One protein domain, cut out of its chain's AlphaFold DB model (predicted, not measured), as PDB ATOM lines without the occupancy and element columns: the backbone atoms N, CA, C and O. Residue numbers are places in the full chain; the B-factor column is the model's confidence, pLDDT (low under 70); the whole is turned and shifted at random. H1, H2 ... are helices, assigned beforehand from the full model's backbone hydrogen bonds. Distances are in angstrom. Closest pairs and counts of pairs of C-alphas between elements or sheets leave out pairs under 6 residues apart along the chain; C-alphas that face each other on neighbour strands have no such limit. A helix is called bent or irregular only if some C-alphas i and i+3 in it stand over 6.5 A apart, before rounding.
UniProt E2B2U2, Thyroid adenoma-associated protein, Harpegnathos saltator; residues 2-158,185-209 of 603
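This is residues 2 to 158 and 185 to 209 of the 603 residues of the protein "Thyroid adenoma-associated protein" of Harpegnathos saltator (UniProt E2B2U2). Four helices, H6, H8, H9 and H10, make an up-and-down bundle, each running against the one before it, and the helical hairpin of H3 and H4 packs on H8. H5 sits at the corner between H3 and H6, H7 packs on H6 and H10, and the small H1 and H2 lie farthest from the mean of the C-alphas. The 182 printed residues include ten named helices, H1 to H10 in chain order, and no named strand: the class is all helix. The whole is compact, with a radius of gyration of the C-alphas of 16.7 A, yet elongated, spanning 53 by 34 by 31 A.

H1, residues 2 to 6, comes first, and H2, residues 11 to 14, touches no helix. H3, residues 19 to 33, and H4, residues 38 to 51, form a hairpin at a shallow tilt of 23 degrees, closest at the C-alphas of Ala 29 and Ala 44, 4.1 A. H4 only just touches H1, with 3 pairs of C-alphas within 8 A and residues 46 to 50 alone; the closest are Tyr 3 and Tyr 46, 7.0 A. H5, residues 57 to 62, is about perpendicular to H3 at 78 degrees and touches residues 19 to 23 of it alone, closest at the C-alphas of Gln 23 and Val 60, 6.1 A. H6, residues 75 to 96, touches H7, residues 98 to 104, with residues 90 to 94 alone, closest at the C-alphas of Ala 94 and Ala 101, 4.9 A. H8, residues 109 to 118, touches H4 at a steep tilt of 39 degrees, closest at the C-alphas of Ala 45 and Cys 113, 4.5 A. H8 and H6 run opposite ways at a shallow tilt of 25 degrees, the C-alphas of Val 80 and Met 114 being closest at 5.3 A. H9, residues 130 to 154, touches H6, closest at the C-alphas of Arg 95 and Thr 149, 6.2 A. H10, residues 186 to 209, runs opposite ways to H9 at a shallow tilt of 34 degrees, only just short of steep, closest at the C-alphas of Ile 150 and Ser 193, 5.5 A. H10 touches H8 with residues 196 to 206 alone, closest at the C-alphas of Arg 115 and Leu 203, 5.8 A; H6 and H10 are apart. Every O i to N i+4 pair is within hydrogen-bond range in H1, H3, H4, H5, H7, H8 and H10; H6 has 16 of 18, H9 has 19 of 21, and H2 is too short for such a pair.

H1 begins at C-alpha 2 (-16.201, 98.065, 70.884). From first to last C-alpha H3 is 20.8 A long, H4 20.4 A, H6 32.8 A, H9 35.0 A and H10 34.5 A. H9 is irregular, C-alphas 149 and 152 being 7.2 A apart, and has a kink of 32 degrees near residue 148. H10 ends at C-alpha 209 (-6.024, 113.162, 51.358).

The two C-alphas farthest apart are those of Ser 12 and Ser 157, 54.3 A. Residues 159 to 184 are cut out, and C-alphas 158 and 185 are 14.5 A apart across the cut. The links H5 to H6 and H8 to H9 are long. The mean pLDDT of the printed part is 89.5, and residues 66 to 73 and 157 to 158 are under 70.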
ATOM      1  N   ALA A   2     -16.381  97.733  69.461       84.19
ATOM      2  CA  ALA A   2     -16.201  98.065  70.884       84.19
ATOM      3  C   ALA A   2     -15.878  99.551  71.153       84.19
ATOM      4  O   ALA A   2     -16.628 100.211  71.859       84.19
ATOM      5  N   TYR A   3     -14.852 100.120  70.507       86.94
ATOM      6  CA  TYR A   3     -14.518 101.548  70.653       86.94
ATOM      7  C   TYR A   3     -15.682 102.499  70.313       86.94
ATOM      8  O   TYR A   3     -15.901 103.489  71.002       86.94
ATOM      9  N   GLN A   4     -16.470 102.180  69.279       87.75
ATOM     10  CA  GLN A   4     -17.609 103.010  68.865       87.75
ATOM     11  C   GLN A   4     -18.744 103.016  69.896       87.75
ATOM     12  O   GLN A   4     -19.536 103.950  69.888       87.75
ATOM     13  N   LEU A   5     -18.815 102.002  70.763       88.25
ATOM     14  CA  LEU A   5     -19.737 101.961  71.899       88.25
ATOM     15  C   LEU A   5     -19.132 102.677  73.110       88.25
ATOM     16  O   LEU A   5     -19.773 103.542  73.695       88.25
ATOM     17  N   LEU A   6     -17.873 102.361  73.437       88.31
ATOM     18  CA  LEU A   6     -17.178 102.892  74.614       88.31
ATOM     19  C   LEU A   6     -17.024 104.414  74.590       88.31
ATOM     20  O   LEU A   6     -17.076 105.031  75.645       88.31
ATOM     21  N   LYS A   7     -16.900 105.038  73.412       87.81
ATOM     22  CA  LYS A   7     -16.765 106.501  73.299       87.81
ATOM     23  C   LYS A   7     -17.975 107.308  73.795       87.81
ATOM     24  O   LYS A   7     -17.865 108.521  73.923       87.81
ATOM     25  N   TYR A   8     -19.118 106.658  74.023       89.88
ATOM     26  CA  TYR A   8     -20.332 107.275  74.568       89.88
ATOM     27  C   TYR A   8     -20.596 106.891  76.029       89.88
ATOM     28  O   TYR A   8     -21.576 107.349  76.612       89.88
ATOM     29  N   VAL A   9     -19.763 106.023  76.608       90.00
ATOM     30  CA  VAL A   9     -19.862 105.629  78.016       90.00
ATOM     31  C   VAL A   9     -19.222 106.718  78.868       90.00
ATOM     32  O   VAL A   9     -18.200 107.286  78.486       90.00
ATOM     33  N   ASP A  10     -19.825 106.998  80.024       90.25
ATOM     34  CA  ASP A  10     -19.274 107.951  80.983       90.25
ATOM     35  C   ASP A  10     -17.828 107.556  81.365       90.25
ATOM     36  O   ASP A  10     -17.606 106.408  81.772       90.25
ATOM     37  N   PRO A  11     -16.840 108.468  81.244       90.12
ATOM     38  CA  PRO A  11     -15.444 108.167  81.552       90.12
ATOM     39  C   PRO A  11     -15.216 107.596  82.960       90.12
ATOM     40  O   PRO A  11     -14.327 106.761  83.125       90.12
ATOM     41  N   SER A  12     -16.022 107.976  83.958       90.44
ATOM     42  CA  SER A  12     -15.905 107.462  85.332       90.44
ATOM     43  C   SER A  12     -16.227 105.966  85.437       90.44
ATOM     44  O   SER A  12     -15.563 105.234  86.167       90.44
ATOM     45  N   LEU A  13     -17.174 105.463  84.633       91.25
ATOM     46  CA  LEU A  13     -17.520 104.033  84.588       91.25
ATOM     47  C   LEU A  13     -16.403 103.176  83.982       91.25
ATOM     48  O   LEU A  13     -16.353 101.967  84.204       91.25
ATOM     49  N   LEU A  14     -15.519 103.800  83.205       89.06
ATOM     50  CA  LEU A  14     -14.331 103.181  82.624       89.06
ATOM     51  C   LEU A  14     -13.069 103.442  83.466       89.06
ATOM     52  O   LEU A  14     -11.968 103.116  83.021       89.06
ATOM     53  N   CYS A  15     -13.217 104.041  84.656       91.88
ATOM     54  CA  CYS A  15     -12.127 104.488  85.525       91.88
ATOM     55  C   CYS A  15     -11.142 105.451  84.827       91.88
ATOM     56  O   CYS A  15      -9.956 105.492  85.163       91.88
ATOM     57  N   LEU A  16     -11.607 106.206  83.825       92.81
ATOM     58  CA  LEU A  16     -10.792 107.156  83.060       92.81
ATOM     59  C   LEU A  16     -10.643 108.512  83.762       92.81
ATOM     60  O   LEU A  16      -9.933 109.377  83.266       92.81
ATOM     61  N   ASP A  17     -11.281 108.723  84.903       92.94
ATOM     62  CA  ASP A  17     -11.073 109.854  85.811       92.94
ATOM     63  C   ASP A  17      -9.824 109.687  86.704       92.94
ATOM     64  O   ASP A  17      -9.292 110.668  87.225       92.94
ATOM     65  N   SER A  18      -9.295 108.465  86.827       94.69
ATOM     66  CA  SER A  18      -8.071 108.172  87.582       94.69
ATOM     67  C   SER A  18      -6.801 108.420  86.759       94.69
ATOM     68  O   SER A  18      -6.555 107.749  85.753       94.69
ATOM     69  N   LYS A  19      -5.932 109.329  87.232       93.88
ATOM     70  CA  LYS A  19      -4.627 109.627  86.600       93.88
ATOM     71  C   LYS A  19      -3.775 108.359  86.429       93.88
ATOM     72  O   LYS A  19      -3.249 108.125  85.346       93.88
ATOM     73  N   LEU A  20      -3.696 107.523  87.470       93.62
ATOM     74  CA  LEU A  20      -2.913 106.278  87.468       93.62
ATOM     75  C   LEU A  20      -3.432 105.272  86.437       93.62
ATOM     76  O   LEU A  20      -2.644 104.645  85.734       93.62
ATOM     77  N   GLN A  21      -4.755 105.135  86.319       94.94
ATOM     78  CA  GLN A  21      -5.355 104.204  85.366       94.94
ATOM     79  C   GLN A  21      -5.083 104.636  83.924       94.94
ATOM     80  O   GLN A  21      -4.737 103.816  83.076       94.94
ATOM     81  N   VAL A  22      -5.221 105.929  83.637       95.75
ATOM     82  CA  VAL A  22      -4.974 106.481  82.301       95.75
ATOM     83  C   VAL A  22      -3.491 106.389  81.939       95.75
ATOM     84  O   VAL A  22      -3.170 106.035  80.806       95.75
ATOM     85  N   GLN A  23      -2.595 106.629  82.900       95.56
ATOM     86  CA  GLN A  23      -1.159 106.412  82.728       95.56
ATOM     87  C   GLN A  23      -0.851 104.948  82.388       95.56
ATOM     88  O   GLN A  23      -0.196 104.694  81.379       95.56
ATOM     89  N   LEU A  24      -1.410 103.990  83.135       96.12
ATOM     90  CA  LEU A  24      -1.242 102.561  82.858       96.12
ATOM     91  C   LEU A  24      -1.739 102.181  81.454       96.12
ATOM     92  O   LEU A  24      -1.086 101.419  80.745       96.12
ATOM     93  N   ILE A  25      -2.879 102.730  81.017       96.31
ATOM     94  CA  ILE A  25      -3.395 102.505  79.656       96.31
ATOM     95  C   ILE A  25      -2.388 102.992  78.607       96.31
ATOM     96  O   ILE A  25      -2.163 102.294  77.618       96.31
ATOM     97  N   ILE A  26      -1.785 104.168  78.799       96.69
ATOM     98  CA  ILE A  26      -0.783 104.705  77.868       96.69
ATOM     99  C   ILE A  26       0.482 103.844  77.886       96.69
ATOM    100  O   ILE A  26       0.967 103.490  76.818       96.69
ATOM    101  N   GLU A  27       0.988 103.463  79.058       96.50
ATOM    102  CA  GLU A  27       2.180 102.616  79.199       96.50
ATOM    103  C   GLU A  27       2.003 101.270  78.487       96.50
ATOM    104  O   GLU A  27       2.805 100.918  77.621       96.50
ATOM    105  N   VAL A  28       0.889 100.575  78.740       97.75
ATOM    106  CA  VAL A  28       0.566  99.310  78.062       97.75
ATOM    107  C   VAL A  28       0.389  99.521  76.557       97.75
ATOM    108  O   VAL A  28       0.818  98.692  75.754       97.75
ATOM    109  N   ALA A  29      -0.213 100.635  76.132       97.88
ATOM    110  CA  ALA A  29      -0.333 100.938  74.712       97.88
ATOM    111  C   ALA A  29       1.031 101.175  74.046       97.88
ATOM    112  O   ALA A  29       1.219 100.767  72.900       97.88
ATOM    113  N   LEU A  30       1.991 101.794  74.740       96.88
ATOM    114  CA  LEU A  30       3.357 101.950  74.240       96.88
ATOM    115  C   LEU A  30       4.050 100.585  74.112       96.88
ATOM    116  O   LEU A  30       4.609 100.286  73.059       96.88
ATOM    117  N   GLU A  31       3.935  99.713  75.114       96.38
ATOM    118  CA  GLU A  31       4.485  98.350  75.053       96.38
ATOM    119  C   GLU A  31       3.904  97.539  73.885       96.38
ATOM    120  O   GLU A  31       4.642  96.977  73.071       96.38
ATOM    121  N   LEU A  32       2.575  97.531  73.741       97.31
ATOM    122  CA  LEU A  32       1.884  96.840  72.650       97.31
ATOM    123  C   LEU A  32       2.180  97.470  71.281       97.31
ATOM    124  O   LEU A  32       2.301  96.762  70.280       97.31
ATOM    125  N   GLY A  33       2.333  98.793  71.218       96.00
ATOM    126  CA  GLY A  33       2.743  99.511  70.012       96.00
ATOM    127  C   GLY A  33       4.157  99.139  69.562       96.00
ATOM    128  O   GLY A  33       4.436  99.154  68.362       96.00
ATOM    129  N   ASN A  34       5.014  98.733  70.499       94.44
ATOM    130  CA  ASN A  34       6.362  98.249  70.231       94.44
ATOM    131  C   ASN A  34       6.437  96.744  69.911       94.44
ATOM    132  O   ASN A  34       7.499  96.244  69.542       94.44
ATOM    133  N   SER A  35       5.328  96.010  70.022       92.31
ATOM    134  CA  SER A  35       5.280  94.574  69.739       92.31
ATOM    135  C   SER A  35       5.336  94.273  68.241       92.31
ATOM    136  O   SER A  35       4.678  94.911  67.413       92.31
ATOM    137  N   ILE A  36       6.076  93.222  67.883       87.44
ATOM    138  CA  ILE A  36       6.155  92.708  66.510       87.44
ATOM    139  C   ILE A  36       4.849  92.070  66.024       87.44
ATOM    140  O   ILE A  36       4.710  91.822  64.822       87.44
ATOM    141  N   ARG A  37       3.895  91.777  66.921       90.62
ATOM    142  CA  ARG A  37       2.613  91.159  66.562       90.62
ATOM    143  C   ARG A  37       1.646  92.232  66.046       90.62
ATOM    144  O   ARG A  37       1.267  93.118  66.807       90.62
ATOM    145  N   PRO A  38       1.121  92.117  64.810       91.81
ATOM    146  CA  PRO A  38       0.279  93.172  64.242       91.81
ATOM    147  C   PRO A  38      -0.998  93.476  65.036       91.81
ATOM    148  O   PRO A  38      -1.492  94.600  64.999       91.81
ATOM    149  N   ILE A  39      -1.554  92.482  65.735       94.62
ATOM    150  CA  ILE A  39      -2.770  92.650  66.541       94.62
ATOM    151  C   ILE A  39      -2.539  93.521  67.783       94.62
ATOM    152  O   ILE A  39      -3.454  94.218  68.226       94.62
ATOM    153  N   ASP A  40      -1.310  93.547  68.298       96.56
ATOM    154  CA  ASP A  40      -0.946  94.371  69.448       96.56
ATOM    155  C   ASP A  40      -0.920  95.845  69.047       96.56
ATOM    156  O   ASP A  40      -1.489  96.671  69.750       96.56
ATOM    157  N   SER A  41      -0.402  96.176  67.857       96.19
ATOM    158  CA  SER A  41      -0.438  97.550  67.334       96.19
ATOM    159  C   SER A  41      -1.870  98.061  67.131       96.19
ATOM    160  O   SER A  41      -2.158  99.234  67.364       96.19
ATOM    161  N   VAL A  42      -2.795  97.182  66.724       96.31
ATOM    162  CA  VAL A  42      -4.227  97.520  66.631       96.31
ATOM    163  C   VAL A  42      -4.806  97.799  68.017       96.31
ATOM    164  O   VAL A  42      -5.541  98.770  68.190       96.31
ATOM    165  N   THR A  43      -4.463  96.969  69.001       96.88
ATOM    166  CA  THR A  43      -4.911  97.121  70.392       96.88
ATOM    167  C   THR A  43      -4.378  98.418  70.999       96.88
ATOM    168  O   THR A  43      -5.170  99.223  71.486       96.88
ATOM    169  N   ALA A  44      -3.076  98.681  70.862       98.00
ATOM    170  CA  ALA A  44      -2.417  99.917  71.273       98.00
ATOM    171  C   ALA A  44      -3.114 101.159  70.707       98.00
ATOM    172  O   ALA A  44      -3.453 102.081  71.445       98.00
ATOM    173  N   ALA A  45      -3.416 101.159  69.406       97.44
ATOM    174  CA  ALA A  45      -4.101 102.275  68.769       97.44
ATOM    175  C   ALA A  45      -5.489 102.550  69.377       97.44
ATOM    176  O   ALA A  45      -5.862 103.710  69.540       97.44
ATOM    177  N   TYR A  46      -6.257 101.513  69.728       96.31
ATOM    178  CA  TYR A  46      -7.540 101.699  70.410       96.31
ATOM    179  C   TYR A  46      -7.378 102.133  71.866       96.31
ATOM    180  O   TYR A  46      -8.160 102.962  72.322       96.31
ATOM    181  N   MET A  47      -6.371 101.628  72.582       96.56
ATOM    182  CA  MET A  47      -6.073 102.057  73.952       96.56
ATOM    183  C   MET A  47      -5.725 103.548  74.011       96.56
ATOM    184  O   MET A  47      -6.272 104.265  74.844       96.56
ATOM    185  N   LEU A  48      -4.922 104.040  73.064       96.44
ATOM    186  CA  LEU A  48      -4.614 105.470  72.929       96.44
ATOM    187  C   LEU A  48      -5.861 106.302  72.593       96.44
ATOM    188  O   LEU A  48      -6.047 107.389  73.124       96.44
ATOM    189  N   LYS A  49      -6.765 105.791  71.749       94.44
ATOM    190  CA  LYS A  49      -8.040 106.474  71.475       94.44
ATOM    191  C   LYS A  49      -8.987 106.490  72.674       94.44
ATOM    192  O   LYS A  49      -9.769 107.424  72.810       94.44
ATOM    193  N   ILE A  50      -8.951 105.460  73.520       93.50
ATOM    194  CA  ILE A  50      -9.728 105.414  74.765       93.50
ATOM    195  C   ILE A  50      -9.145 106.393  75.785       93.50
ATOM    196  O   ILE A  50      -9.909 107.113  76.420       93.50
ATOM    197  N   SER A  51      -7.817 106.485  75.911       94.12
ATOM    198  CA  SER A  51      -7.195 107.430  76.845       94.12
ATOM    199  C   SER A  51      -7.523 108.887  76.502       94.12
ATOM    200  O   SER A  51      -7.694 109.696  77.407       94.12
ATOM    201  N   MET A  52      -7.734 109.216  75.221       91.69
ATOM    202  CA  MET A  52      -8.208 110.542  74.794       91.69
ATOM    203  C   MET A  52      -9.601 110.925  75.319       91.69
ATOM    204  O   MET A  52      -9.928 112.110  75.323       91.69
ATOM    205  N   LEU A  53     -10.422 109.961  75.746       90.81
ATOM    206  CA  LEU A  53     -11.741 110.221  76.333       90.81
ATOM    207  C   LEU A  53     -11.649 110.648  77.806       90.81
ATOM    208  O   LEU A  53     -12.638 111.094  78.384       90.81
ATOM    209  N   SER A  54     -10.478 110.486  78.429       92.94
ATOM    210  CA  SER A  54     -10.267 110.811  79.834       92.94
ATOM    211  C   SER A  54     -10.253 112.327  80.076       92.94
ATOM    212  O   SER A  54      -9.522 113.047  79.389       92.94
ATOM    213  N   PRO A  55     -10.943 112.827  81.119       91.19
ATOM    214  CA  PRO A  55     -10.840 114.228  81.526       91.19
ATOM    215  C   PRO A  55      -9.457 114.595  82.095       91.19
ATOM    216  O   PRO A  55      -9.088 115.767  82.082       91.19
ATOM    217  N   VAL A  56      -8.670 113.619  82.569       92.12
ATOM    218  CA  VAL A  56      -7.349 113.845  83.189       92.12
ATOM    219  C   VAL A  56      -6.175 113.614  82.234       92.12
ATOM    220  O   VAL A  56      -5.022 113.763  82.639       92.12
ATOM    221  N   ILE A  57      -6.433 113.297  80.960       91.56
ATOM    222  CA  ILE A  57      -5.396 112.947  79.974       91.56
ATOM    223  C   ILE A  57      -4.303 114.011  79.834       91.56
ATOM    224  O   ILE A  57      -3.127 113.673  79.736       91.56
ATOM    225  N   LYS A  58      -4.663 115.299  79.879       88.00
ATOM    226  CA  LYS A  58      -3.687 116.395  79.795       88.00
ATOM    227  C   LYS A  58      -2.687 116.337  80.951       88.00
ATOM    228  O   LYS A  58      -1.490 116.413  80.714       88.00
ATOM    229  N   ASN A  59      -3.172 116.094  82.170       87.88
ATOM    230  CA  ASN A  59      -2.336 115.989  83.368       87.88
ATOM    231  C   ASN A  59      -1.403 114.774  83.317       87.88
ATOM    232  O   ASN A  59      -0.308 114.831  83.862       87.88
ATOM    233  N   VAL A  60      -1.842 113.672  82.697       90.00
ATOM    234  CA  VAL A  60      -0.998 112.487  82.472       90.00
ATOM    235  C   VAL A  60       0.086 112.796  81.443       90.00
ATOM    236  O   VAL A  60       1.242 112.446  81.638       90.00
ATOM    237  N   LEU A  61      -0.268 113.477  80.352       87.75
ATOM    238  CA  LEU A  61       0.685 113.808  79.297       87.75
ATOM    239  C   LEU A  61       1.755 114.798  79.761       87.75
ATOM    240  O   LEU A  61       2.903 114.631  79.366       87.75
ATOM    241  N   CYS A  62       1.428 115.754  80.638       82.81
ATOM    242  CA  CYS A  62       2.417 116.654  81.241       82.81
ATOM    243  C   CYS A  62       3.586 115.907  81.903       82.81
ATOM    244  O   CYS A  62       4.715 116.378  81.836       82.81
ATOM    245  N   ASP A  63       3.362 114.716  82.465       83.44
ATOM    246  CA  ASP A  63       4.444 113.930  83.072       83.44
ATOM    247  C   ASP A  63       5.463 113.415  82.026       83.44
ATOM    248  O   ASP A  63       6.611 113.133  82.361       83.44
ATOM    249  N   TYR A  64       5.079 113.316  80.745       82.75
ATOM    250  CA  TYR A  64       5.955 112.894  79.639       82.75
ATOM    251  C   TYR A  64       6.676 114.062  78.935       82.75
ATOM    252  O   TYR A  64       7.657 113.849  78.202       82.75
ATOM    253  N   TYR A  65       6.198 115.292  79.129       73.88
ATOM    254  CA  TYR A  65       6.758 116.526  78.575       73.88
ATOM    255  C   TYR A  65       7.229 117.396  79.739       73.88
ATOM    256  O   TYR A  65       6.456 118.194  80.253       73.88
ATOM    257  N   ASN A  66       8.475 117.200  80.189       55.50
ATOM    258  CA  ASN A  66       9.077 117.976  81.281       55.50
ATOM    259  C   ASN A  66       8.717 119.473  81.171       55.50
ATOM    260  O   ASN A  66       9.066 120.107  80.180       55.50
ATOM    261  N   MET A  67       7.999 119.959  82.188       46.06
ATOM    262  CA  MET A  67       7.451 121.306  82.416       46.06
ATOM    263  C   MET A  67       8.102 122.446  81.607       46.06
ATOM    264  O   MET A  67       9.258 122.764  81.861       46.06
ATOM    265  N   ASP A  68       7.334 123.058  80.693       42.72
ATOM    266  CA  ASP A  68       7.020 124.512  80.642       42.72
ATOM    267  C   ASP A  68       6.200 124.914  79.402       42.72
ATOM    268  O   ASP A  68       5.828 126.076  79.243       42.72
ATOM    269  N   ASP A  69       5.871 123.984  78.507       47.88
ATOM    270  CA  ASP A  69       5.074 124.365  77.352       47.88
ATOM    271  C   ASP A  69       3.580 124.395  77.735       47.88
ATOM    272  O   ASP A  69       2.926 123.367  77.932       47.88
ATOM    273  N   ASN A  70       3.024 125.605  77.839       46.06
ATOM    274  CA  ASN A  70       1.584 125.879  77.781       46.06
ATOM    275  C   ASN A  70       1.053 125.498  76.380       46.06
ATOM    276  O   ASN A  70       0.661 126.355  75.588       46.06
ATOM    277  N   ILE A  71       1.081 124.202  76.061       50.81
ATOM    278  CA  ILE A  71       0.643 123.639  74.786       50.81
ATOM    279  C   ILE A  71      -0.893 123.536  74.829       50.81
ATOM    280  O   ILE A  71      -1.479 122.547  75.275       50.81
ATOM    281  N   THR A  72      -1.574 124.595  74.388       53.03
ATOM    282  CA  THR A  72      -3.008 124.638  74.025       53.03
ATOM    283  C   THR A  72      -3.429 123.693  72.878       53.03
ATOM    284  O   THR A  72      -4.521 123.828  72.325       53.03
ATOM    285  N   GLU A  73      -2.610 122.718  72.505       64.56
ATOM    286  CA  GLU A  73      -2.803 121.877  71.338       64.56
ATOM    287  C   GLU A  73      -3.618 120.625  71.685       64.56
ATOM    288  O   GLU A  73      -3.820 120.227  72.837       64.56
ATOM    289  N   THR A  74      -4.136 119.978  70.646       76.19
ATOM    290  CA  THR A  74      -4.964 118.780  70.807       76.19
ATOM    291  C   THR A  74      -4.200 117.659  71.527       76.19
ATOM    292  O   THR A  74      -3.019 117.414  71.276       76.19
ATOM    293  N   VAL A  75      -4.897 116.917  72.390       88.94
ATOM    294  CA  VAL A  75      -4.378 115.713  73.070       88.94
ATOM    295  C   VAL A  75      -3.818 114.693  72.065       88.94
ATOM    296  O   VAL A  75      -2.820 114.027  72.335       88.94
ATOM    297  N   ALA A  76      -4.423 114.612  70.877       91.31
ATOM    298  CA  ALA A  76      -3.968 113.746  69.795       91.31
ATOM    299  C   ALA A  76      -2.546 114.085  69.320       91.31
ATOM    300  O   ALA A  76      -1.738 113.173  69.159       91.31
ATOM    301  N   LEU A  77      -2.220 115.373  69.131       91.06
ATOM    302  CA  LEU A  77      -0.879 115.797  68.708       91.06
ATOM    303  C   LEU A  77       0.182 115.383  69.729       91.06
ATOM    304  O   LEU A  77       1.222 114.853  69.347       91.06
ATOM    305  N   HIS A  78      -0.101 115.559  71.017       90.31
ATOM    306  CA  HIS A  78       0.792 115.112  72.083       90.31
ATOM    307  C   HIS A  78       1.017 113.602  72.004       90.31
ATOM    308  O   HIS A  78       2.146 113.153  71.870       90.31
ATOM    309  N   LEU A  79      -0.037 112.786  71.958       94.38
ATOM    310  CA  LEU A  79       0.137 111.335  71.816       94.38
ATOM    311  C   LEU A  79       0.950 110.957  70.563       94.38
ATOM    312  O   LEU A  79       1.804 110.074  70.628       94.38
ATOM    313  N   VAL A  80       0.751 111.656  69.443       95.50
ATOM    314  CA  VAL A  80       1.553 111.479  68.222       95.50
ATOM    315  C   VAL A  80       3.027 111.837  68.452       95.50
ATOM    316  O   VAL A  80       3.897 111.070  68.046       95.50
ATOM    317  N   LEU A  81       3.328 112.946  69.131       93.88
ATOM    318  CA  LEU A  81       4.697 113.357  69.468       93.88
ATOM    319  C   LEU A  81       5.377 112.386  70.448       93.88
ATOM    320  O   LEU A  81       6.574 112.127  70.326       93.88
ATOM    321  N   LEU A  82       4.625 111.822  71.397       94.00
ATOM    322  CA  LEU A  82       5.115 110.803  72.329       94.00
ATOM    323  C   LEU A  82       5.516 109.535  71.572       94.00
ATOM    324  O   LEU A  82       6.633 109.039  71.730       94.00
ATOM    325  N   LEU A  83       4.627 109.050  70.699       96.38
ATOM    326  CA  LEU A  83       4.913 107.924  69.815       96.38
ATOM    327  C   LEU A  83       6.108 108.228  68.908       96.38
ATOM    328  O   LEU A  83       6.937 107.352  68.688       96.38
ATOM    329  N   TYR A  84       6.210 109.455  68.385       96.00
ATOM    330  CA  TYR A  84       7.299 109.870  67.502       96.00
ATOM    331  C   TYR A  84       8.641 109.749  68.218       96.00
ATOM    332  O   TYR A  84       9.536 109.072  67.714       96.00
ATOM    333  N   ARG A  85       8.744 110.301  69.433       93.50
ATOM    334  CA  ARG A  85       9.947 110.207  70.270       93.50
ATOM    335  C   ARG A  85      10.336 108.748  70.527       93.50
ATOM    336  O   ARG A  85      11.483 108.374  70.309       93.50
ATOM    337  N   LYS A  86       9.370 107.905  70.912       92.25
ATOM    338  CA  LYS A  86       9.609 106.469  71.140       92.25
ATOM    339  C   LYS A  86      10.037 105.729  69.882       92.25
ATOM    340  O   LYS A  86      10.834 104.798  69.942       92.25
ATOM    341  N   PHE A  87       9.537 106.145  68.729       94.06
ATOM    342  CA  PHE A  87       9.859 105.493  67.477       94.06
ATOM    343  C   PHE A  87      11.217 105.913  66.902       94.06
ATOM    344  O   PHE A  87      11.864 105.111  66.230       94.06
ATOM    345  N   GLN A  88      11.703 107.115  67.227       93.75
ATOM    346  CA  GLN A  88      13.083 107.511  66.930       93.75
ATOM    347  C   GLN A  88      14.097 106.575  67.606       93.75
ATOM    348  O   GLN A  88      15.072 106.185  66.967       93.75
ATOM    349  N   GLU A  89      13.843 106.153  68.851       89.88
ATOM    350  CA  GLU A  89      14.683 105.169  69.559       89.88
ATOM    351  C   GLU A  89      14.770 103.844  68.768       89.88
ATOM    352  O   GLU A  89      15.860 103.314  68.539       89.88
ATOM    353  N   ALA A  90      13.633 103.350  68.262       89.69
ATOM    354  CA  ALA A  90      13.564 102.137  67.440       89.69
ATOM    355  C   ALA A  90      14.290 102.284  66.088       89.69
ATOM    356  O   ALA A  90      14.987 101.367  65.647       89.69
ATOM    357  N   LEU A  91      14.174 103.445  65.431       91.38
ATOM    358  CA  LEU A  91      14.867 103.716  64.168       91.38
ATOM    359  C   LEU A  91      16.393 103.739  64.338       91.38
ATOM    360  O   LEU A  91      17.108 103.212  63.484       91.38
ATOM    361  N   VAL A  92      16.906 104.318  65.429       91.00
ATOM    362  CA  VAL A  92      18.351 104.321  65.718       91.00
ATOM    363  C   VAL A  92      18.880 102.890  65.821       91.00
ATOM    364  O   VAL A  92      19.892 102.571  65.196       91.00
ATOM    365  N   LEU A  93      18.161 102.006  66.520       88.12
ATOM    366  CA  LEU A  93      18.510 100.584  66.594       88.12
ATOM    367  C   LEU A  93      18.470  99.917  65.211       88.12
ATOM    368  O   LEU A  93      19.386  99.175  64.859       88.12
ATOM    369  N   ALA A  94      17.445 100.202  64.402       88.19
ATOM    370  CA  ALA A  94      17.293  99.613  63.070       88.19
ATOM    371  C   ALA A  94      18.408 100.025  62.100       88.19
ATOM    372  O   ALA A  94      18.840  99.209  61.286       88.19
ATOM    373  N   ARG A  95      18.900 101.265  62.201       88.12
ATOM    374  CA  ARG A  95      20.042 101.758  61.416       88.12
ATOM    375  C   ARG A  95      21.344 101.043  61.750       88.12
ATOM    376  O   ARG A  95      22.160 100.845  60.858       88.12
ATOM    377  N   GLN A  96      21.533 100.678  63.015       86.12
ATOM    378  CA  GLN A  96      22.711  99.935  63.457       86.12
ATOM    379  C   GLN A  96      22.619  98.470  63.032       86.12
ATOM    380  O   GLN A  96      23.548  97.932  62.436       86.12
ATOM    381  N   ASN A  97      21.494  97.819  63.339       83.06
ATOM    382  CA  ASN A  97      21.264  96.427  62.986       83.06
ATOM    383  C   ASN A  97      19.761  96.120  62.929       83.06
ATOM    384  O   ASN A  97      19.100  95.969  63.957       83.06
ATOM    385  N   ILE A  98      19.231  95.962  61.713       83.88
ATOM    386  CA  ILE A  98      17.814  95.641  61.471       83.88
ATOM    387  C   ILE A  98      17.406  94.341  62.178       83.88
ATOM    388  O   ILE A  98      16.313  94.261  62.733       83.88
ATOM    389  N   GLY A  99      18.285  93.333  62.186       79.12
ATOM    390  CA  GLY A  99      18.031  92.051  62.841       79.12
ATOM    391  C   GLY A  99      17.827  92.215  64.344       79.12
ATOM    392  O   GLY A  99      16.804  91.780  64.865       79.12
ATOM    393  N   MET A 100      18.745  92.910  65.026       76.56
ATOM    394  CA  MET A 100      18.607  93.184  66.464       76.56
ATOM    395  C   MET A 100      17.427  94.104  66.782       76.56
ATOM    396  O   MET A 100      16.754  93.913  67.794       76.56
ATOM    397  N   ALA A 101      17.169  95.105  65.940       84.81
ATOM    398  CA  ALA A 101      16.056  96.019  66.148       84.81
ATOM    399  C   ALA A 101      14.724  95.268  66.139       84.81
ATOM    400  O   ALA A 101      13.933  95.443  67.052       84.81
ATOM    401  N   ILE A 102      14.509  94.366  65.180       83.69
ATOM    402  CA  ILE A 102      13.241  93.634  65.041       83.69
ATOM    403  C   ILE A 102      12.991  92.660  66.199       83.69
ATOM    404  O   ILE A 102      11.843  92.335  66.482       83.69
ATOM    405  N   VAL A 103      14.035  92.220  66.900       80.31
ATOM    406  CA  VAL A 103      13.876  91.452  68.143       80.31
ATOM    407  C   VAL A 103      13.353  92.332  69.274       80.31
ATOM    408  O   VAL A 103      12.468  91.925  70.020       80.31
ATOM    409  N   LYS A 104      13.882  93.553  69.383       83.00
ATOM    410  CA  LYS A 104      13.609  94.466  70.500       83.00
ATOM    411  C   LYS A 104      12.389  95.363  70.290       83.00
ATOM    412  O   LYS A 104      11.838  95.877  71.260       83.00
ATOM    413  N   CYS A 105      12.011  95.630  69.042       86.88
ATOM    414  CA  CYS A 105      11.002  96.629  68.709       86.88
ATOM    415  C   CYS A 105      10.297  96.370  67.371       86.88
ATOM    416  O   CYS A 105      10.793  95.696  66.467       86.88
ATOM    417  N   SER A 106       9.117  96.969  67.240       91.31
ATOM    418  CA  SER A 106       8.333  97.005  66.010       91.31
ATOM    419  C   SER A 106       8.699  98.223  65.174       91.31
ATOM    420  O   SER A 106       8.658  99.347  65.665       91.31
ATOM    421  N   LEU A 107       8.966  98.024  63.879       92.94
ATOM    422  CA  LEU A 107       9.232  99.112  62.925       92.94
ATOM    423  C   LEU A 107       7.964  99.636  62.233       92.94
ATOM    424  O   LEU A 107       8.050 100.353  61.238       92.94
ATOM    425  N   TYR A 108       6.777  99.256  62.706       95.62
ATOM    426  CA  TYR A 108       5.509  99.686  62.107       95.62
ATOM    427  C   TYR A 108       4.415  99.995  63.135       95.62
ATOM    428  O   TYR A 108       3.487 100.738  62.818       95.62
ATOM    429  N   GLY A 109       4.486  99.440  64.348       96.56
ATOM    430  CA  GLY A 109       3.386  99.523  65.309       96.56
ATOM    431  C   GLY A 109       3.099 100.946  65.790       96.56
ATOM    432  O   GLY A 109       1.940 101.368  65.803       96.56
ATOM    433  N   TYR A 110       4.135 101.741  66.061       97.25
ATOM    434  CA  TYR A 110       3.955 103.158  66.380       97.25
ATOM    435  C   TYR A 110       3.469 103.989  65.184       97.25
ATOM    436  O   TYR A 110       2.619 104.854  65.386       97.25
ATOM    437  N   LEU A 111       3.883 103.693  63.940       97.50
ATOM    438  CA  LEU A 111       3.294 104.335  62.746       97.50
ATOM    439  C   LEU A 111       1.802 104.041  62.627       97.50
ATOM    440  O   LEU A 111       1.019 104.941  62.331       97.50
ATOM    441  N   PHE A 112       1.403 102.791  62.878       97.81
ATOM    442  CA  PHE A 112      -0.002 102.405  62.882       97.81
ATOM    443  C   PHE A 112      -0.788 103.221  63.920       97.81
ATOM    444  O   PHE A 112      -1.861 103.742  63.608       97.81
ATOM    445  N   CYS A 113      -0.242 103.371  65.132       98.25
ATOM    446  CA  CYS A 113      -0.855 104.159  66.201       98.25
ATOM    447  C   CYS A 113      -0.953 105.647  65.837       98.25
ATOM    448  O   CYS A 113      -2.042 106.214  65.930       98.25
ATOM    449  N   MET A 114       0.134 106.259  65.347       98.19
ATOM    450  CA  MET A 114       0.135 107.653  64.883       98.19
ATOM    451  C   MET A 114      -0.913 107.866  63.795       98.19
ATOM    452  O   MET A 114      -1.747 108.755  63.911       98.19
ATOM    453  N   ARG A 115      -0.918 107.015  62.761       97.88
ATOM    454  CA  ARG A 115      -1.890 107.086  61.666       97.88
ATOM    455  C   ARG A 115      -3.321 106.974  62.186       97.88
ATOM    456  O   ARG A 115      -4.180 107.726  61.749       97.88
ATOM    457  N   SER A 116      -3.573 106.058  63.123       96.88
ATOM    458  CA  SER A 116      -4.891 105.866  63.734       96.88
ATOM    459  C   SER A 116      -5.385 107.121  64.458       96.88
ATOM    460  O   SER A 116      -6.550 107.478  64.297       96.88
ATOM    461  N   LEU A 117      -4.512 107.793  65.216       96.00
ATOM    462  CA  LEU A 117      -4.822 109.051  65.904       96.00
ATOM    463  C   LEU A 117      -5.044 110.194  64.904       96.00
ATOM    464  O   LEU A 117      -6.041 110.901  64.987       96.00
ATOM    465  N   LEU A 118      -4.152 110.330  63.920       95.81
ATOM    466  CA  LEU A 118      -4.204 111.379  62.900       95.81
ATOM    467  C   LEU A 118      -5.446 111.280  62.003       95.81
ATOM    468  O   LEU A 118      -5.926 112.306  61.536       95.81
ATOM    469  N   CYS A 119      -5.990 110.076  61.787       93.56
ATOM    470  CA  CYS A 119      -7.248 109.882  61.058       93.56
ATOM    471  C   CYS A 119      -8.463 110.544  61.729       93.56
ATOM    472  O   CYS A 119      -9.438 110.815  61.035       93.56
ATOM    473  N   ASP A 120      -8.425 110.776  63.043       89.94
ATOM    474  CA  ASP A 120      -9.531 111.398  63.781       89.94
ATOM    475  C   ASP A 120      -9.335 112.922  63.935       89.94
ATOM    476  O   ASP A 120     -10.190 113.605  64.500       89.94
ATOM    477  N   CYS A 121      -8.214 113.466  63.446       91.06
ATOM    478  CA  CYS A 121      -7.867 114.880  63.545       91.06
ATOM    479  C   CYS A 121      -8.339 115.679  62.323       91.06
ATOM    480  O   CYS A 121      -8.292 115.205  61.189       91.06
ATOM    481  N   ASP A 122      -8.680 116.951  62.538       90.38
ATOM    482  CA  ASP A 122      -8.940 117.905  61.456       90.38
ATOM    483  C   ASP A 122      -7.623 118.463  60.882       90.38
ATOM    484  O   ASP A 122      -7.199 119.590  61.157       90.38
ATOM    485  N   LEU A 123      -6.951 117.639  60.073       91.94
ATOM    486  CA  LEU A 123      -5.679 117.997  59.436       91.94
ATOM    487  C   LEU A 123      -5.822 119.117  58.389       91.94
ATOM    488  O   LEU A 123      -4.820 119.718  57.991       91.94
ATOM    489  N   ARG A 124      -7.048 119.435  57.947       89.50
ATOM    490  CA  ARG A 124      -7.302 120.564  57.042       89.50
ATOM    491  C   ARG A 124      -7.071 121.884  57.763       89.50
ATOM    492  O   ARG A 124      -6.365 122.746  57.239       89.50
ATOM    493  N   ASN A 125      -7.619 122.020  58.967       87.25
ATOM    494  CA  ASN A 125      -7.548 123.260  59.739       87.25
ATOM    495  C   ASN A 125      -6.303 123.364  60.637       87.25
ATOM    496  O   ASN A 125      -5.914 124.474  61.001       87.25
ATOM    497  N   ALA A 126      -5.628 122.244  60.920       86.38
ATOM    498  CA  ALA A 126      -4.406 122.199  61.731       86.38
ATOM    499  C   ALA A 126      -3.208 122.974  61.140       86.38
ATOM    500  O   ALA A 126      -2.283 123.325  61.865       86.38
ATOM    501  N   GLY A 127      -3.217 123.279  59.837       77.69
ATOM    502  CA  GLY A 127      -2.090 123.915  59.139       77.69
ATOM    503  C   GLY A 127      -1.689 125.308  59.642       77.69
ATOM    504  O   GLY A 127      -0.595 125.760  59.325       77.69
ATOM    505  N   LYS A 128      -2.520 125.989  60.443       80.69
ATOM    506  CA  LYS A 128      -2.197 127.308  61.028       80.69
ATOM    507  C   LYS A 128      -1.228 127.234  62.210       80.69
ATOM    508  O   LYS A 128      -0.673 128.256  62.603       80.69
ATOM    509  N   ASP A 129      -1.051 126.050  62.779       85.94
ATOM    510  CA  ASP A 129      -0.245 125.825  63.969       85.94
ATOM    511  C   ASP A 129       1.152 125.306  63.591       85.94
ATOM    512  O   ASP A 129       1.306 124.306  62.881       85.94
ATOM    513  N   LYS A 130       2.187 125.994  64.082       87.62
ATOM    514  CA  LYS A 130       3.588 125.662  63.801       87.62
ATOM    515  C   LYS A 130       4.014 124.327  64.408       87.62
ATOM    516  O   LYS A 130       4.847 123.649  63.804       87.62
ATOM    517  N   LEU A 131       3.465 123.927  65.559       88.31
ATOM    518  CA  LEU A 131       3.778 122.624  66.146       88.31
ATOM    519  C   LEU A 131       3.231 121.497  65.278       88.31
ATOM    520  O   LEU A 131       3.937 120.522  65.031       88.31
ATOM    521  N   TRP A 132       2.020 121.655  64.739       91.75
ATOM    522  CA  TRP A 132       1.453 120.709  63.778       91.75
ATOM    523  C   TRP A 132       2.299 120.606  62.507       91.75
ATOM    524  O   TRP A 132       2.636 119.498  62.089       91.75
ATOM    525  N   GLN A 133       2.690 121.739  61.918       91.94
ATOM    526  CA  GLN A 133       3.572 121.757  60.746       91.94
ATOM    527  C   GLN A 133       4.903 121.038  61.027       91.94
ATOM    528  O   GLN A 133       5.314 120.171  60.253       91.94
ATOM    529  N   SER A 134       5.550 121.347  62.156       92.88
ATOM    530  CA  SER A 134       6.815 120.722  62.557       92.88
ATOM    531  C   SER A 134       6.660 119.220  62.803       92.88
ATOM    532  O   SER A 134       7.449 118.424  62.292       92.88
ATOM    533  N   ALA A 135       5.613 118.806  63.520       93.75
ATOM    534  CA  ALA A 135       5.345 117.404  63.814       93.75
ATOM    535  C   ALA A 135       5.147 116.585  62.533       93.75
ATOM    536  O   ALA A 135       5.766 115.534  62.370       93.75
ATOM    537  N   ILE A 136       4.333 117.075  61.595       95.50
ATOM    538  CA  ILE A 136       4.071 116.380  60.331       95.50
ATOM    539  C   ILE A 136       5.327 116.334  59.457       95.50
ATOM    540  O   ILE A 136       5.639 115.273  58.913       95.50
ATOM    541  N   ALA A 137       6.095 117.424  59.377       96.38
ATOM    542  CA  ALA A 137       7.370 117.437  58.662       96.38
ATOM    543  C   ALA A 137       8.355 116.395  59.222       96.38
ATOM    544  O   ALA A 137       8.935 115.617  58.463       96.38
ATOM    545  N   ASN A 138       8.480 116.318  60.548       97.31
ATOM    546  CA  ASN A 138       9.336 115.348  61.229       97.31
ATOM    547  C   ASN A 138       8.879 113.899  60.995       97.31
ATOM    548  O   ASN A 138       9.700 113.020  60.735       97.31
ATOM    549  N   ILE A 139       7.568 113.642  61.024       97.88
ATOM    550  CA  ILE A 139       7.002 112.318  60.731       97.88
ATOM    551  C   ILE A 139       7.269 111.913  59.276       97.88
ATOM    552  O   ILE A 139       7.581 110.750  59.016       97.88
ATOM    553  N   ILE A 140       7.177 112.845  58.322       98.12
ATOM    554  CA  ILE A 140       7.489 112.582  56.910       98.12
ATOM    555  C   ILE A 140       8.961 112.188  56.743       98.12
ATOM    556  O   ILE A 140       9.250 111.181  56.093       98.12
ATOM    557  N   LEU A 141       9.883 112.923  57.373       97.62
ATOM    558  CA  LEU A 141      11.313 112.598  57.348       97.62
ATOM    559  C   LEU A 141      11.586 111.218  57.954       97.62
ATOM    560  O   LEU A 141      12.215 110.378  57.312       97.62
ATOM    561  N   LEU A 142      11.022 110.937  59.131       97.25
ATOM    562  CA  LEU A 142      11.102 109.626  59.778       97.25
ATOM    563  C   LEU A 142      10.616 108.496  58.852       97.25
ATOM    564  O   LEU A 142      11.247 107.445  58.763       97.25
ATOM    565  N   CYS A 143       9.516 108.714  58.129       97.81
ATOM    566  CA  CYS A 143       8.970 107.751  57.173       97.81
ATOM    567  C   CYS A 143       9.918 107.457  56.000       97.81
ATOM    568  O   CYS A 143      10.024 106.300  55.575       97.81
ATOM    569  N   PHE A 144      10.610 108.474  55.475       97.31
ATOM    570  CA  PHE A 144      11.637 108.277  54.449       97.31
ATOM    571  C   PHE A 144      12.814 107.467  54.991       97.31
ATOM    572  O   PHE A 144      13.234 106.497  54.358       97.31
ATOM    573  N   GLU A 145      13.296 107.813  56.185       95.81
ATOM    574  CA  GLU A 145      14.421 107.133  56.827       95.81
ATOM    575  C   GLU A 145      14.122 105.657  57.110       95.81
ATOM    576  O   GLU A 145      14.938 104.794  56.790       95.81
ATOM    577  N   LEU A 146      12.932 105.347  57.630       94.00
ATOM    578  CA  LEU A 146      12.508 103.971  57.895       94.00
ATOM    579  C   LEU A 146      12.482 103.123  56.633       94.00
ATOM    580  O   LEU A 146      13.047 102.030  56.618       94.00
ATOM    581  N   ASN A 147      11.842 103.624  55.573       94.38
ATOM    582  CA  ASN A 147      11.771 102.910  54.301       94.38
ATOM    583  C   ASN A 147      13.153 102.709  53.681       94.38
ATOM    584  O   ASN A 147      13.417 101.644  53.127       94.38
ATOM    585  N   HIS A 148      14.040 103.699  53.802       92.44
ATOM    586  CA  HIS A 148      15.424 103.557  53.371       92.44
ATOM    587  C   HIS A 148      16.127 102.433  54.143       92.44
ATOM    588  O   HIS A 148      16.701 101.539  53.520       92.44
ATOM    589  N   THR A 149      16.008 102.409  55.474       91.12
ATOM    590  CA  THR A 149      16.600 101.367  56.324       91.12
ATOM    591  C   THR A 149      16.121  99.963  55.942       91.12
ATOM    592  O   THR A 149      16.937  99.062  55.781       91.12
ATOM    593  N   ILE A 150      14.820  99.755  55.729       90.31
ATOM    594  CA  ILE A 150      14.271  98.419  55.421       90.31
ATOM    595  C   ILE A 150      14.356  98.027  53.937       90.31
ATOM    596  O   ILE A 150      14.011  96.894  53.582       90.31
ATOM    597  N   SER A 151      14.807  98.931  53.058       87.75
ATOM    598  CA  SER A 151      14.831  98.723  51.601       87.75
ATOM    599  C   SER A 151      15.626  97.479  51.193       87.75
ATOM    600  O   SER A 151      15.196  96.732  50.313       87.75
ATOM    601  N   ILE A 152      16.723  97.187  51.901       84.19
ATOM    602  CA  ILE A 152      17.579  96.013  51.673       84.19
ATOM    603  C   ILE A 152      16.821  94.681  51.801       84.19
ATOM    604  O   ILE A 152      17.176  93.697  51.153       84.19
ATOM    605  N   VAL A 153      15.746  94.654  52.596       85.62
ATOM    606  CA  VAL A 153      14.911  93.467  52.814       85.62
ATOM    607  C   VAL A 153      13.867  93.338  51.704       85.62
ATOM    608  O   VAL A 153      13.791  92.312  51.030       85.62
ATOM    609  N   VAL A 154      13.065  94.382  51.481       84.12
ATOM    610  CA  VAL A 154      11.899  94.326  50.574       84.12
ATOM    611  C   VAL A 154      12.264  94.400  49.087       84.12
ATOM    612  O   VAL A 154      11.483  93.953  48.237       84.12
ATOM    613  N   ASN A 155      13.461  94.903  48.770       83.25
ATOM    614  CA  ASN A 155      14.013  94.944  47.413       83.25
ATOM    615  C   ASN A 155      14.875  93.702  47.095       83.25
ATOM    616  O   ASN A 155      15.376  93.554  45.971       83.25
ATOM    617  N   ASN A 156      15.049  92.778  48.049       79.50
ATOM    618  CA  ASN A 156      15.810  91.552  47.829       79.50
ATOM    619  C   ASN A 156      15.111  90.618  46.823       79.50
ATOM    620  O   ASN A 156      13.887  90.529  46.780       79.50
ATOM    621  N   SER A 157      15.891  89.921  45.989       64.31
ATOM    622  CA  SER A 157      15.392  89.023  44.934       64.31
ATOM    623  C   SER A 157      14.670  87.770  45.445       64.31
ATOM    624  O   SER A 157      13.893  87.192  44.689       64.31
ATOM    625  N   SER A 158      14.901  87.358  46.695       66.38
ATOM    626  CA  SER A 158      14.211  86.231  47.330       66.38
ATOM    627  C   SER A 158      13.852  86.579  48.781       66.38
ATOM    628  O   SER A 158      14.472  86.067  49.711       66.38
ATOM    629  N   THR A 185      14.048  85.103  63.000       79.56
ATOM    630  CA  THR A 185      13.728  84.421  61.737       79.56
ATOM    631  C   THR A 185      13.687  85.411  60.565       79.56
ATOM    632  O   THR A 185      13.207  86.538  60.727       79.56
ATOM    633  N   PRO A 186      14.105  85.019  59.345       77.75
ATOM    634  CA  PRO A 186      13.923  85.853  58.152       77.75
ATOM    635  C   PRO A 186      12.457  86.239  57.905       77.75
ATOM    636  O   PRO A 186      12.187  87.324  57.400       77.75
ATOM    637  N   GLN A 187      11.503  85.398  58.317       81.06
ATOM    638  CA  GLN A 187      10.073  85.704  58.227       81.06
ATOM    639  C   GLN A 187       9.666  86.871  59.134       81.06
ATOM    640  O   GLN A 187       8.875  87.709  58.709       81.06
ATOM    641  N   MET A 188      10.219  86.962  60.350       84.31
ATOM    642  CA  MET A 188       9.993  88.107  61.241       84.31
ATOM    643  C   MET A 188      10.563  89.390  60.638       84.31
ATOM    644  O   MET A 188       9.879  90.414  60.633       84.31
ATOM    645  N   ILE A 189      11.778  89.315  60.079       86.44
ATOM    646  CA  ILE A 189      12.421  90.460  59.424       86.44
ATOM    647  C   ILE A 189      11.569  90.942  58.253       86.44
ATOM    648  O   ILE A 189      11.182  92.109  58.206       86.44
ATOM    649  N   LEU A 190      11.199  90.026  57.354       86.69
ATOM    650  CA  LEU A 190      10.353  90.335  56.210       86.69
ATOM    651  C   LEU A 190       9.014  90.931  56.649       86.69
ATOM    652  O   LEU A 190       8.618  91.967  56.113       86.69
ATOM    653  N   LEU A 191       8.328  90.300  57.615       89.06
ATOM    654  CA  LEU A 191       7.040  90.755  58.139       89.06
ATOM    655  C   LEU A 191       7.116  92.197  58.625       89.06
ATOM    656  O   LEU A 191       6.277  93.011  58.241       89.06
ATOM    657  N   CYS A 192       8.114  92.501  59.452       91.12
ATOM    658  CA  CYS A 192       8.310  93.836  59.989       91.12
ATOM    659  C   CYS A 192       8.578  94.833  58.855       91.12
ATOM    660  O   CYS A 192       7.855  95.818  58.731       91.12
ATOM    661  N   SER A 193       9.515  94.525  57.951       92.25
ATOM    662  CA  SER A 193       9.890  95.411  56.844       92.25
ATOM    663  C   SER A 193       8.733  95.723  55.890       92.25
ATOM    664  O   SER A 193       8.483  96.892  55.598       92.25
ATOM    665  N   TRP A 194       7.981  94.726  55.404       91.94
ATOM    666  CA  TRP A 194       6.882  95.012  54.470       91.94
ATOM    667  C   TRP A 194       5.702  95.717  55.155       91.94
ATOM    668  O   TRP A 194       5.007  96.509  54.512       91.94
ATOM    669  N   ARG A 195       5.477  95.471  56.455       94.69
ATOM    670  CA  ARG A 195       4.482  96.203  57.254       94.69
ATOM    671  C   ARG A 195       4.892  97.656  57.468       94.69
ATOM    672  O   ARG A 195       4.026  98.518  57.371       94.69
ATOM    673  N   THR A 196       6.178  97.943  57.666       95.88
ATOM    674  CA  THR A 196       6.697  99.319  57.683       95.88
ATOM    675  C   THR A 196       6.384 100.032  56.368       95.88
ATOM    676  O   THR A 196       5.764 101.094  56.397       95.88
ATOM    677  N   VAL A 197       6.688  99.412  55.216       96.62
ATOM    678  CA  VAL A 197       6.345  99.971  53.888       96.62
ATOM    679  C   VAL A 197       4.856 100.277  53.777       96.62
ATOM    680  O   VAL A 197       4.472 101.352  53.310       96.62
ATOM    681  N   LYS A 198       4.009  99.342  54.220       96.62
ATOM    682  CA  LYS A 198       2.557  99.519  54.235       96.62
ATOM    683  C   LYS A 198       2.150 100.740  55.060       96.62
ATOM    684  O   LYS A 198       1.428 101.592  54.548       96.62
ATOM    685  N   GLU A 199       2.574 100.815  56.320       97.25
ATOM    686  CA  GLU A 199       2.126 101.873  57.227       97.25
ATOM    687  C   GLU A 199       2.641 103.250  56.801       97.25
ATOM    688  O   GLU A 199       1.861 104.200  56.816       97.25
ATOM    689  N   VAL A 200       3.882 103.352  56.305       98.12
ATOM    690  CA  VAL A 200       4.392 104.597  55.707       98.12
ATOM    691  C   VAL A 200       3.553 105.009  54.496       98.12
ATOM    692  O   VAL A 200       3.109 106.152  54.408       98.12
ATOM    693  N   SER A 201       3.285 104.080  53.574       98.19
ATOM    694  CA  SER A 201       2.515 104.389  52.361       98.19
ATOM    695  C   SER A 201       1.098 104.856  52.689       98.19
ATOM    696  O   SER A 201       0.594 105.803  52.089       98.19
ATOM    697  N   HIS A 202       0.457 104.222  53.672       98.19
ATOM    698  CA  HIS A 202      -0.874 104.607  54.133       98.19
ATOM    699  C   HIS A 202      -0.868 105.954  54.862       98.19
ATOM    700  O   HIS A 202      -1.829 106.710  54.740       98.19
ATOM    701  N   LEU A 203       0.190 106.266  55.613       98.19
ATOM    702  CA  LEU A 203       0.326 107.551  56.291       98.19
ATOM    703  C   LEU A 203       0.519 108.694  55.284       98.19
ATOM    704  O   LEU A 203      -0.145 109.719  55.391       98.19
ATOM    705  N   PHE A 204       1.329 108.488  54.243       98.38
ATOM    706  CA  PHE A 204       1.442 109.431  53.128       98.38
ATOM    707  C   PHE A 204       0.123 109.618  52.373       98.38
ATOM    708  O   PHE A 204      -0.237 110.746  52.041       98.38
ATOM    709  N   GLY A 205      -0.629 108.539  52.148       97.75
ATOM    710  CA  GLY A 205      -1.965 108.616  51.561       97.75
ATOM    711  C   GLY A 205      -2.960 109.406  52.422       97.75
ATOM    712  O   GLY A 205      -3.707 110.234  51.892       97.75
ATOM    713  N   LEU A 206      -2.921 109.222  53.749       97.69
ATOM    714  CA  LEU A 206      -3.696 110.016  54.710       97.69
ATOM    715  C   LEU A 206      -3.324 111.499  54.625       97.69
ATOM    716  O   LEU A 206      -4.207 112.334  54.462       97.69
ATOM    717  N   PHE A 207      -2.031 111.826  54.685       97.25
ATOM    718  CA  PHE A 207      -1.563 113.208  54.587       97.25
ATOM    719  C   PHE A 207      -1.990 113.860  53.278       97.25
ATOM    720  O   PHE A 207      -2.576 114.937  53.301       97.25
ATOM    721  N   ALA A 208      -1.800 113.190  52.144       94.31
ATOM    722  CA  ALA A 208      -2.246 113.717  50.861       94.31
ATOM    723  C   ALA A 208      -3.763 113.978  50.835       94.31
ATOM    724  O   ALA A 208      -4.218 114.986  50.293       94.31
ATOM    725  N   THR A 209      -4.558 113.083  51.426       94.25
ATOM    726  CA  THR A 209      -6.024 113.162  51.358       94.25
ATOM    727  C   THR A 209      -6.613 114.165  52.342       94.25
ATOM    728  O   THR A 209      -7.572 114.841  51.980       94.25
TER     729      THR A 209